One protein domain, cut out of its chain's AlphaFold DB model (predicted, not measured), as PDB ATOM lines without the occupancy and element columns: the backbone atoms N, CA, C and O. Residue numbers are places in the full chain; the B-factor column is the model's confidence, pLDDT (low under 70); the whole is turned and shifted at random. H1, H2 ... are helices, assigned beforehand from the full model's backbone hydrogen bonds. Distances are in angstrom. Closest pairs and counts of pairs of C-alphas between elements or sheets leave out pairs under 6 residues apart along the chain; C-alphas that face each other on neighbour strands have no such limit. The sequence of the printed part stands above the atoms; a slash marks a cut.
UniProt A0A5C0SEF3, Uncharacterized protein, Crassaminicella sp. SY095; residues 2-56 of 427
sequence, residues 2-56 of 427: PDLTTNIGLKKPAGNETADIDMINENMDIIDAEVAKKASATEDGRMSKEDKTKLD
ATOM      1  N   PRO A   2     165.372 182.226 217.232       71.31
ATOM      2  CA  PRO A   2     166.444 183.055 217.782       71.31
ATOM      3  C   PRO A   2     167.653 183.072 216.835       71.31
ATOM      4  O   PRO A   2     167.976 182.050 216.227       71.31
ATOM      5  N   ASP A   3     168.317 184.222 216.710       84.38
ATOM      6  CA  ASP A   3     169.547 184.351 215.922       84.38
ATOM      7  C   ASP A   3     170.723 183.677 216.646       84.38
ATOM      8  O   ASP A   3     170.850 183.795 217.864       84.38
ATOM      9  N   LEU A   4     171.627 183.016 215.913       90.19
ATOM     10  CA  LEU A   4     172.808 182.348 216.484       90.19
ATOM     11  C   LEU A   4     174.106 183.148 216.259       90.19
ATOM     12  O   LEU A   4     174.209 183.979 215.348       90.19
ATOM     13  N   THR A   5     175.119 182.942 217.105       89.50
ATOM     14  CA  THR A   5     176.485 183.455 216.866       89.50
ATOM     15  C   THR A   5     177.182 182.680 215.746       89.50
ATOM     16  O   THR A   5     176.915 181.504 215.531       89.50
ATOM     17  N   THR A   6     178.093 183.340 215.030       88.69
ATOM     18  CA  THR A   6     178.683 182.800 213.795       88.69
ATOM     19  C   THR A   6     179.653 181.641 214.022       88.69
ATOM     20  O   THR A   6     179.693 180.731 213.204       88.69
ATOM     21  N   ASN A   7     180.432 181.667 215.106       84.56
ATOM     22  CA  ASN A   7     181.539 180.718 215.279       84.56
ATOM     23  C   ASN A   7     181.103 179.429 215.977       84.56
ATOM     24  O   ASN A   7     181.462 178.349 215.530       84.56
ATOM     25  N   ILE A   8     180.336 179.554 217.063       88.75
ATOM     26  CA  ILE A   8     179.945 178.411 217.903       88.75
ATOM     27  C   ILE A   8     178.432 178.342 218.128       88.75
ATOM     28  O   ILE A   8     177.967 177.629 218.998       88.75
ATOM     29  N   GLY A   9     177.629 179.096 217.370       88.81
ATOM     30  CA  GLY A   9     176.183 178.873 217.330       88.81
ATOM     31  C   GLY A   9     175.395 179.237 218.593       88.81
ATOM     32  O   GLY A   9     174.247 178.827 218.697       88.81
ATOM     33  N   LEU A  10     175.946 180.016 219.534       91.19
ATOM     34  CA  LEU A  10     175.199 180.454 220.728       91.19
ATOM     35  C   LEU A  10     173.914 181.201 220.361       91.19
ATOM     36  O   LEU A  10     173.948 182.103 219.518       91.19
ATOM     37  N   LYS A  11     172.809 180.875 221.028       90.06
ATOM     38  CA  LYS A  11     171.513 181.545 220.911       90.06
ATOM     39  C   LYS A  11     171.598 182.977 221.438       90.06
ATOM     40  O   LYS A  11     172.101 183.213 222.537       90.06
ATOM     41  N   LYS A  12     171.096 183.940 220.665       86.69
ATOM     42  CA  LYS A  12     170.988 185.348 221.069       86.69
ATOM     43  C   LYS A  12     169.550 185.653 221.507       86.69
ATOM     44  O   LYS A  12     168.621 185.237 220.811       86.69
ATOM     45  N   PRO A  13     169.349 186.414 222.596       82.88
ATOM     46  CA  PRO A  13     168.020 186.889 222.965       82.88
ATOM     47  C   PRO A  13     167.487 187.893 221.930       82.88
ATOM     48  O   PRO A  13     168.259 188.636 221.315       82.88
ATOM     49  N   ALA A  14     166.166 187.912 221.729       79.50
ATOM     50  CA  ALA A  14     165.509 188.866 220.839       79.50
ATOM     51  C   ALA A  14     165.529 190.283 221.435       79.50
ATOM     52  O   ALA A  14     165.507 190.461 222.648       79.50
ATOM     53  N   GLY A  15     165.540 191.321 220.591       74.19
ATOM     54  CA  GLY A  15     165.727 192.709 221.045       74.19
ATOM     55  C   GLY A  15     164.637 193.260 221.979       74.19
ATOM     56  O   GLY A  15     164.842 194.299 222.602       74.19
ATOM     57  N   ASN A  16     163.490 192.591 222.079       74.12
ATOM     58  CA  ASN A  16     162.368 192.942 222.949       74.12
ATOM     59  C   ASN A  16     162.163 191.953 224.113       74.12
ATOM     60  O   ASN A  16     161.175 192.081 224.836       74.12
ATOM     61  N   GLU A  17     163.067 190.992 224.302       76.75
ATOM     62  CA  GLU A  17     162.986 189.963 225.339       76.75
ATOM     63  C   GLU A  17     164.280 189.919 226.161       76.75
ATOM     64  O   GLU A  17     165.386 190.109 225.654       76.75
ATOM     65  N   THR A  18     164.154 189.649 227.458       73.12
ATOM     66  CA  THR A  18     165.297 189.260 228.290       73.12
ATOM     67  C   THR A  18     165.583 187.773 228.110       73.12
ATOM     68  O   THR A  18     164.654 186.970 228.141       73.12
ATOM     69  N   ALA A  19     166.863 187.419 227.962       78.94
ATOM     70  CA  ALA A  19     167.341 186.037 227.962       78.94
ATOM     71  C   ALA A  19     166.789 185.247 229.157       78.94
ATOM     72  O   ALA A  19     166.938 185.693 230.299       78.94
ATOM     73  N   ASP A  20     166.197 184.080 228.904       85.50
ATOM     74  CA  ASP A  20     165.838 183.144 229.964       85.50
ATOM     75  C   ASP A  20     167.046 182.295 230.393       85.50
ATOM     76  O   ASP A  20     168.100 182.264 229.748       85.50
ATOM     77  N   ILE A  21     166.910 181.645 231.551       88.44
ATOM     78  CA  ILE A  21     167.990 180.843 232.132       88.44
ATOM     79  C   ILE A  21     168.288 179.589 231.302       88.44
ATOM     80  O   ILE A  21     169.432 179.141 231.273       88.44
ATOM     81  N   ASP A  22     167.294 179.060 230.591       87.81
ATOM     82  CA  ASP A  22     167.443 177.864 229.766       87.81
ATOM     83  C   ASP A  22     168.342 178.151 228.562       87.81
ATOM     84  O   ASP A  22     169.305 177.423 228.329       87.81
ATOM     85  N   MET A  23     168.131 179.280 227.876       86.94
ATOM     86  CA  MET A  23     169.011 179.735 226.799       86.94
ATOM     87  C   MET A  23     170.444 179.976 227.295       86.94
ATOM     88  O   MET A  23     171.406 179.686 226.579       86.94
ATOM     89  N   ILE A  24     170.610 180.518 228.506       89.44
ATOM     90  CA  ILE A  24     171.940 180.718 229.097       89.44
ATOM     91  C   ILE A  24     172.621 179.369 229.338       89.44
ATOM     92  O   ILE A  24     173.775 179.212 228.942       89.44
ATOM     93  N   ASN A  25     171.927 178.405 229.943       91.88
ATOM     94  CA  ASN A  25     172.484 177.080 230.216       91.88
ATOM     95  C   ASN A  25     172.858 176.349 228.923       91.88
ATOM     96  O   ASN A  25     173.976 175.864 228.805       91.88
ATOM     97  N   GLU A  26     171.988 176.367 227.912       91.62
ATOM     98  CA  GLU A  26     172.293 175.770 226.607       91.62
ATOM     99  C   GLU A  26     173.524 176.411 225.954       91.62
ATOM    100  O   GLU A  26     174.378 175.717 225.404       91.62
ATOM    101  N   ASN A  27     173.655 177.738 226.027       92.25
ATOM    102  CA  ASN A  27     174.843 178.417 225.519       92.25
ATOM    103  C   ASN A  27     176.103 178.038 226.303       92.25
ATOM    104  O   ASN A  27     177.165 177.893 225.702       92.25
ATOM    105  N   MET A  28     176.005 177.893 227.626       93.06
ATOM    106  CA  MET A  28     177.131 177.470 228.460       93.06
ATOM    107  C   MET A  28     177.573 176.041 228.137       93.06
ATOM    108  O   MET A  28     178.775 175.807 228.027       93.06
ATOM    109  N   ASP A  29     176.632 175.128 227.893       92.56
ATOM    110  CA  ASP A  29     176.931 173.756 227.469       92.56
ATOM    111  C   ASP A  29     177.637 173.732 226.103       92.56
ATOM    112  O   ASP A  29     178.619 173.009 225.912       92.56
ATOM    113  N   ILE A  30     177.193 174.570 225.156       92.38
ATOM    114  CA  ILE A  30     177.850 174.720 223.848       92.38
ATOM    115  C   ILE A  30     179.282 175.251 224.009       92.38
ATOM    116  O   ILE A  30     180.205 174.758 223.358       92.38
ATOM    117  N   ILE A  31     179.488 176.247 224.876       92.06
ATOM    118  CA  ILE A  31     180.823 176.802 225.137       92.06
ATOM    119  C   ILE A  31     181.748 175.735 225.732       92.06
ATOM    120  O   ILE A  31     182.882 175.609 225.272       92.06
ATOM    121  N   ASP A  32     181.292 174.976 226.732       92.31
ATOM    122  CA  ASP A  32     182.118 173.959 227.395       92.31
ATOM    123  C   ASP A  32     182.576 172.874 226.406       92.31
ATOM    124  O   ASP A  32     183.766 172.540 226.336       92.31
ATOM    125  N   ALA A  33     181.659 172.413 225.548       90.31
ATOM    126  CA  ALA A  33     181.958 171.435 224.508       90.31
ATOM    127  C   ALA A  33     183.013 171.937 223.504       90.31
ATOM    128  O   ALA A  33     183.972 171.222 223.197       90.31
ATOM    129  N   GLU A  34     182.879 173.172 223.013       90.06
ATOM    130  CA  GLU A  34     183.811 173.734 222.027       90.06
ATOM    131  C   GLU A  34     185.183 174.077 222.632       90.06
ATOM    132  O   GLU A  34     186.216 173.874 221.992       90.06
ATOM    133  N   VAL A  35     185.245 174.532 223.889       88.69
ATOM    134  CA  VAL A  35     186.520 174.847 224.565       88.69
ATOM    135  C   VAL A  35     187.357 173.589 224.818       88.69
ATOM    136  O   VAL A  35     188.590 173.629 224.713       88.69
ATOM    137  N   ALA A  36     186.710 172.464 225.127       89.25
ATOM    138  CA  ALA A  36     187.383 171.190 225.355       89.25
ATOM    139  C   ALA A  36     187.848 170.498 224.057       89.25
ATOM    140  O   ALA A  36     188.668 169.571 224.115       89.25
ATOM    141  N   LYS A  37     187.368 170.941 222.886       90.31
ATOM    142  CA  LYS A  37     187.633 170.290 221.601       90.31
ATOM    143  C   LYS A  37     189.112 170.377 221.208       90.31
ATOM    144  O   LYS A  37     189.673 171.443 220.942       90.31
ATOM    145  N   LYS A  38     189.776 169.221 221.155       89.44
ATOM    146  CA  LYS A  38     191.173 169.092 220.713       89.44
ATOM    147  C   LYS A  38     191.224 168.801 219.221       89.44
ATOM    148  O   LYS A  38     190.406 168.040 218.717       89.44
ATOM    149  N   ALA A  39     192.217 169.370 218.541       91.69
ATOM    150  CA  ALA A  39     192.481 169.022 217.153       91.69
ATOM    151  C   ALA A  39     192.889 167.549 217.063       91.69
ATOM    152  O   ALA A  39     193.705 167.068 217.858       91.69
ATOM    153  N   SER A  40     192.312 166.850 216.098       90.81
ATOM    154  CA  SER A  40     192.688 165.488 215.742       90.81
ATOM    155  C   SER A  40     193.307 165.484 214.348       90.81
ATOM    156  O   SER A  40     193.395 166.517 213.692       90.81
ATOM    157  N   ALA A  41     193.716 164.315 213.863       86.56
ATOM    158  CA  ALA A  41     194.187 164.187 212.486       86.56
ATOM    159  C   ALA A  41     193.083 164.455 211.438       86.56
ATOM    160  O   ALA A  41     193.385 164.613 210.259       86.56
ATOM    161  N   THR A  42     191.805 164.482 211.837       90.31
ATOM    162  CA  THR A  42     190.668 164.566 210.905       90.31
ATOM    163  C   THR A  42     189.744 165.752 211.149       90.31
ATOM    164  O   THR A  42     189.027 166.151 210.230       90.31
ATOM    165  N   GLU A  43     189.776 166.341 212.342       89.62
ATOM    166  CA  GLU A  43     188.922 167.462 212.728       89.62
ATOM    167  C   GLU A  43     189.725 168.588 213.361       89.62
ATOM    168  O   GLU A  43     190.604 168.355 214.199       89.62
ATOM    169  N   ASP A  44     189.355 169.811 212.992       90.75
ATOM    170  CA  ASP A  44     189.862 171.006 213.642       90.75
ATOM    171  C   ASP A  44     189.358 171.067 215.085       90.75
ATOM    172  O   ASP A  44     188.209 170.735 215.404       90.75
ATOM    173  N   GLY A  45     190.239 171.524 215.963       88.88
ATOM    174  CA  GLY A  45     189.886 171.944 217.310       88.88
ATOM    175  C   GLY A  45     190.500 173.312 217.550       88.88
ATOM    176  O   GLY A  45     190.346 174.231 216.752       88.88
ATOM    177  N   ARG A  46     191.288 173.442 218.617       88.62
ATOM    178  CA  ARG A  46     192.022 174.687 218.920       88.62
ATOM    179  C   ARG A  46     193.225 174.981 218.006       88.62
ATOM    180  O   ARG A  46     193.816 176.051 218.114       88.62
ATOM    181  N   MET A  47     193.593 174.039 217.144       91.00
ATOM    182  CA  MET A  47     194.506 174.209 216.010       91.00
ATOM    183  C   MET A  47     193.904 173.475 214.806       91.00
ATOM    184  O   MET A  47     193.012 172.639 214.995       91.00
ATOM    185  N   SER A  48     194.364 173.772 213.591       92.88
ATOM    186  CA  SER A  48     193.915 173.021 212.418       92.88
ATOM    187  C   SER A  48     194.391 171.572 212.503       92.88
ATOM    188  O   SER A  48     195.450 171.269 213.076       92.88
ATOM    189  N   LYS A  49     193.617 170.659 211.921       93.25
ATOM    190  CA  LYS A  49     194.040 169.266 211.767       93.25
ATOM    191  C   LYS A  49     195.340 169.161 210.965       93.25
ATOM    192  O   LYS A  49     196.179 168.332 211.297       93.25
ATOM    193  N   GLU A  50     195.563 170.041 209.983       94.00
ATOM    194  CA  GLU A  50     196.781 170.048 209.167       94.00
ATOM    195  C   GLU A  50     198.030 170.366 209.997       94.00
ATOM    196  O   GLU A  50     199.048 169.679 209.865       94.00
ATOM    197  N   ASP A  51     197.961 171.358 210.890       94.88
ATOM    198  CA  ASP A  51     199.085 171.683 211.771       94.88
ATOM    199  C   ASP A  51     199.350 170.541 212.757       94.88
ATOM    200  O   ASP A  51     200.509 170.218 213.036       94.88
ATOM    201  N   LYS A  52     198.296 169.876 213.247       93.44
ATOM    202  CA  LYS A  52     198.452 168.725 214.142       93.44
ATOM    203  C   LYS A  52     199.127 167.565 213.418       93.44
ATOM    204  O   LYS A  52     200.084 167.008 213.946       93.44
ATOM    205  N   THR A  53     198.695 167.251 212.197       92.50
ATOM    206  CA  THR A  53     199.322 166.217 211.366       92.50
ATOM    207  C   THR A  53     200.784 166.537 211.067       92.50
ATOM    208  O   THR A  53     201.632 165.650 211.150       92.50
ATOM    209  N   LYS A  54     201.114 167.797 210.758       91.06
ATOM    210  CA  LYS A  54     202.501 168.198 210.496       91.06
ATOM    211  C   LYS A  54     203.386 168.006 211.724       91.06
ATOM    212  O   LYS A  54     204.493 167.493 211.589       91.06
ATOM    213  N   LEU A  55     202.906 168.387 212.904       90.75
ATOM    214  CA  LEU A  55     203.650 168.183 214.145       90.75
ATOM    215  C   LEU A  55     203.783 166.700 214.501       90.75
ATOM    216  O   LEU A  55     204.858 166.287 214.918       90.75
ATOM    217  N   ASP A  56     202.745 165.898 214.259       89.75
ATOM    218  CA  ASP A  56     202.777 164.447 214.495       89.75
ATOM    219  C   ASP A  56     203.711 163.696 213.537       89.75
ATOM    220  O   ASP A  56     204.133 162.587 213.844       89.75
TER     221      ASP A  56
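This is residues 2 to 56 of the 427 residues of an uncharacterized protein of Crassaminicella sp. SY095 (UniProt A0A5C0SEF3). A long loop, residues 2 to 20, folds back on itself beside one helix, H1, which runs along the length of a rod; a second loop leads on to the short helix H2 at the far end. The printed part has 55 residues, with two named helices, H1 then H2, and no named strand. The class is all helix, though under half of the residues, 24 of 55, are in named elements. It is only just extended, close to loose, with a radius of gyration of the C-alphas of 15.3 A and spans of 49 by 17 by 11 A.

C-alpha 2 is at (166.444, 183.055, 217.782). H1, residues 21 to 36, begins at C-alpha 21 (167.990, 180.843, 232.132) and is 22.7 A long. H2, residues 49 to 56, ends at C-alpha 56 (202.777, 164.447, 214.495).

H1 and H2 are apart. In both helices every O i to N i+4 pair is within hydrogen-bond range.

The C-alphas farthest apart, those of Asn 16 and Asp 56, are 50.2 A apart. The link from H1 to H2, 12 residues, is long. The printed part has no cut, and no printed residue has a pLDDT under 70.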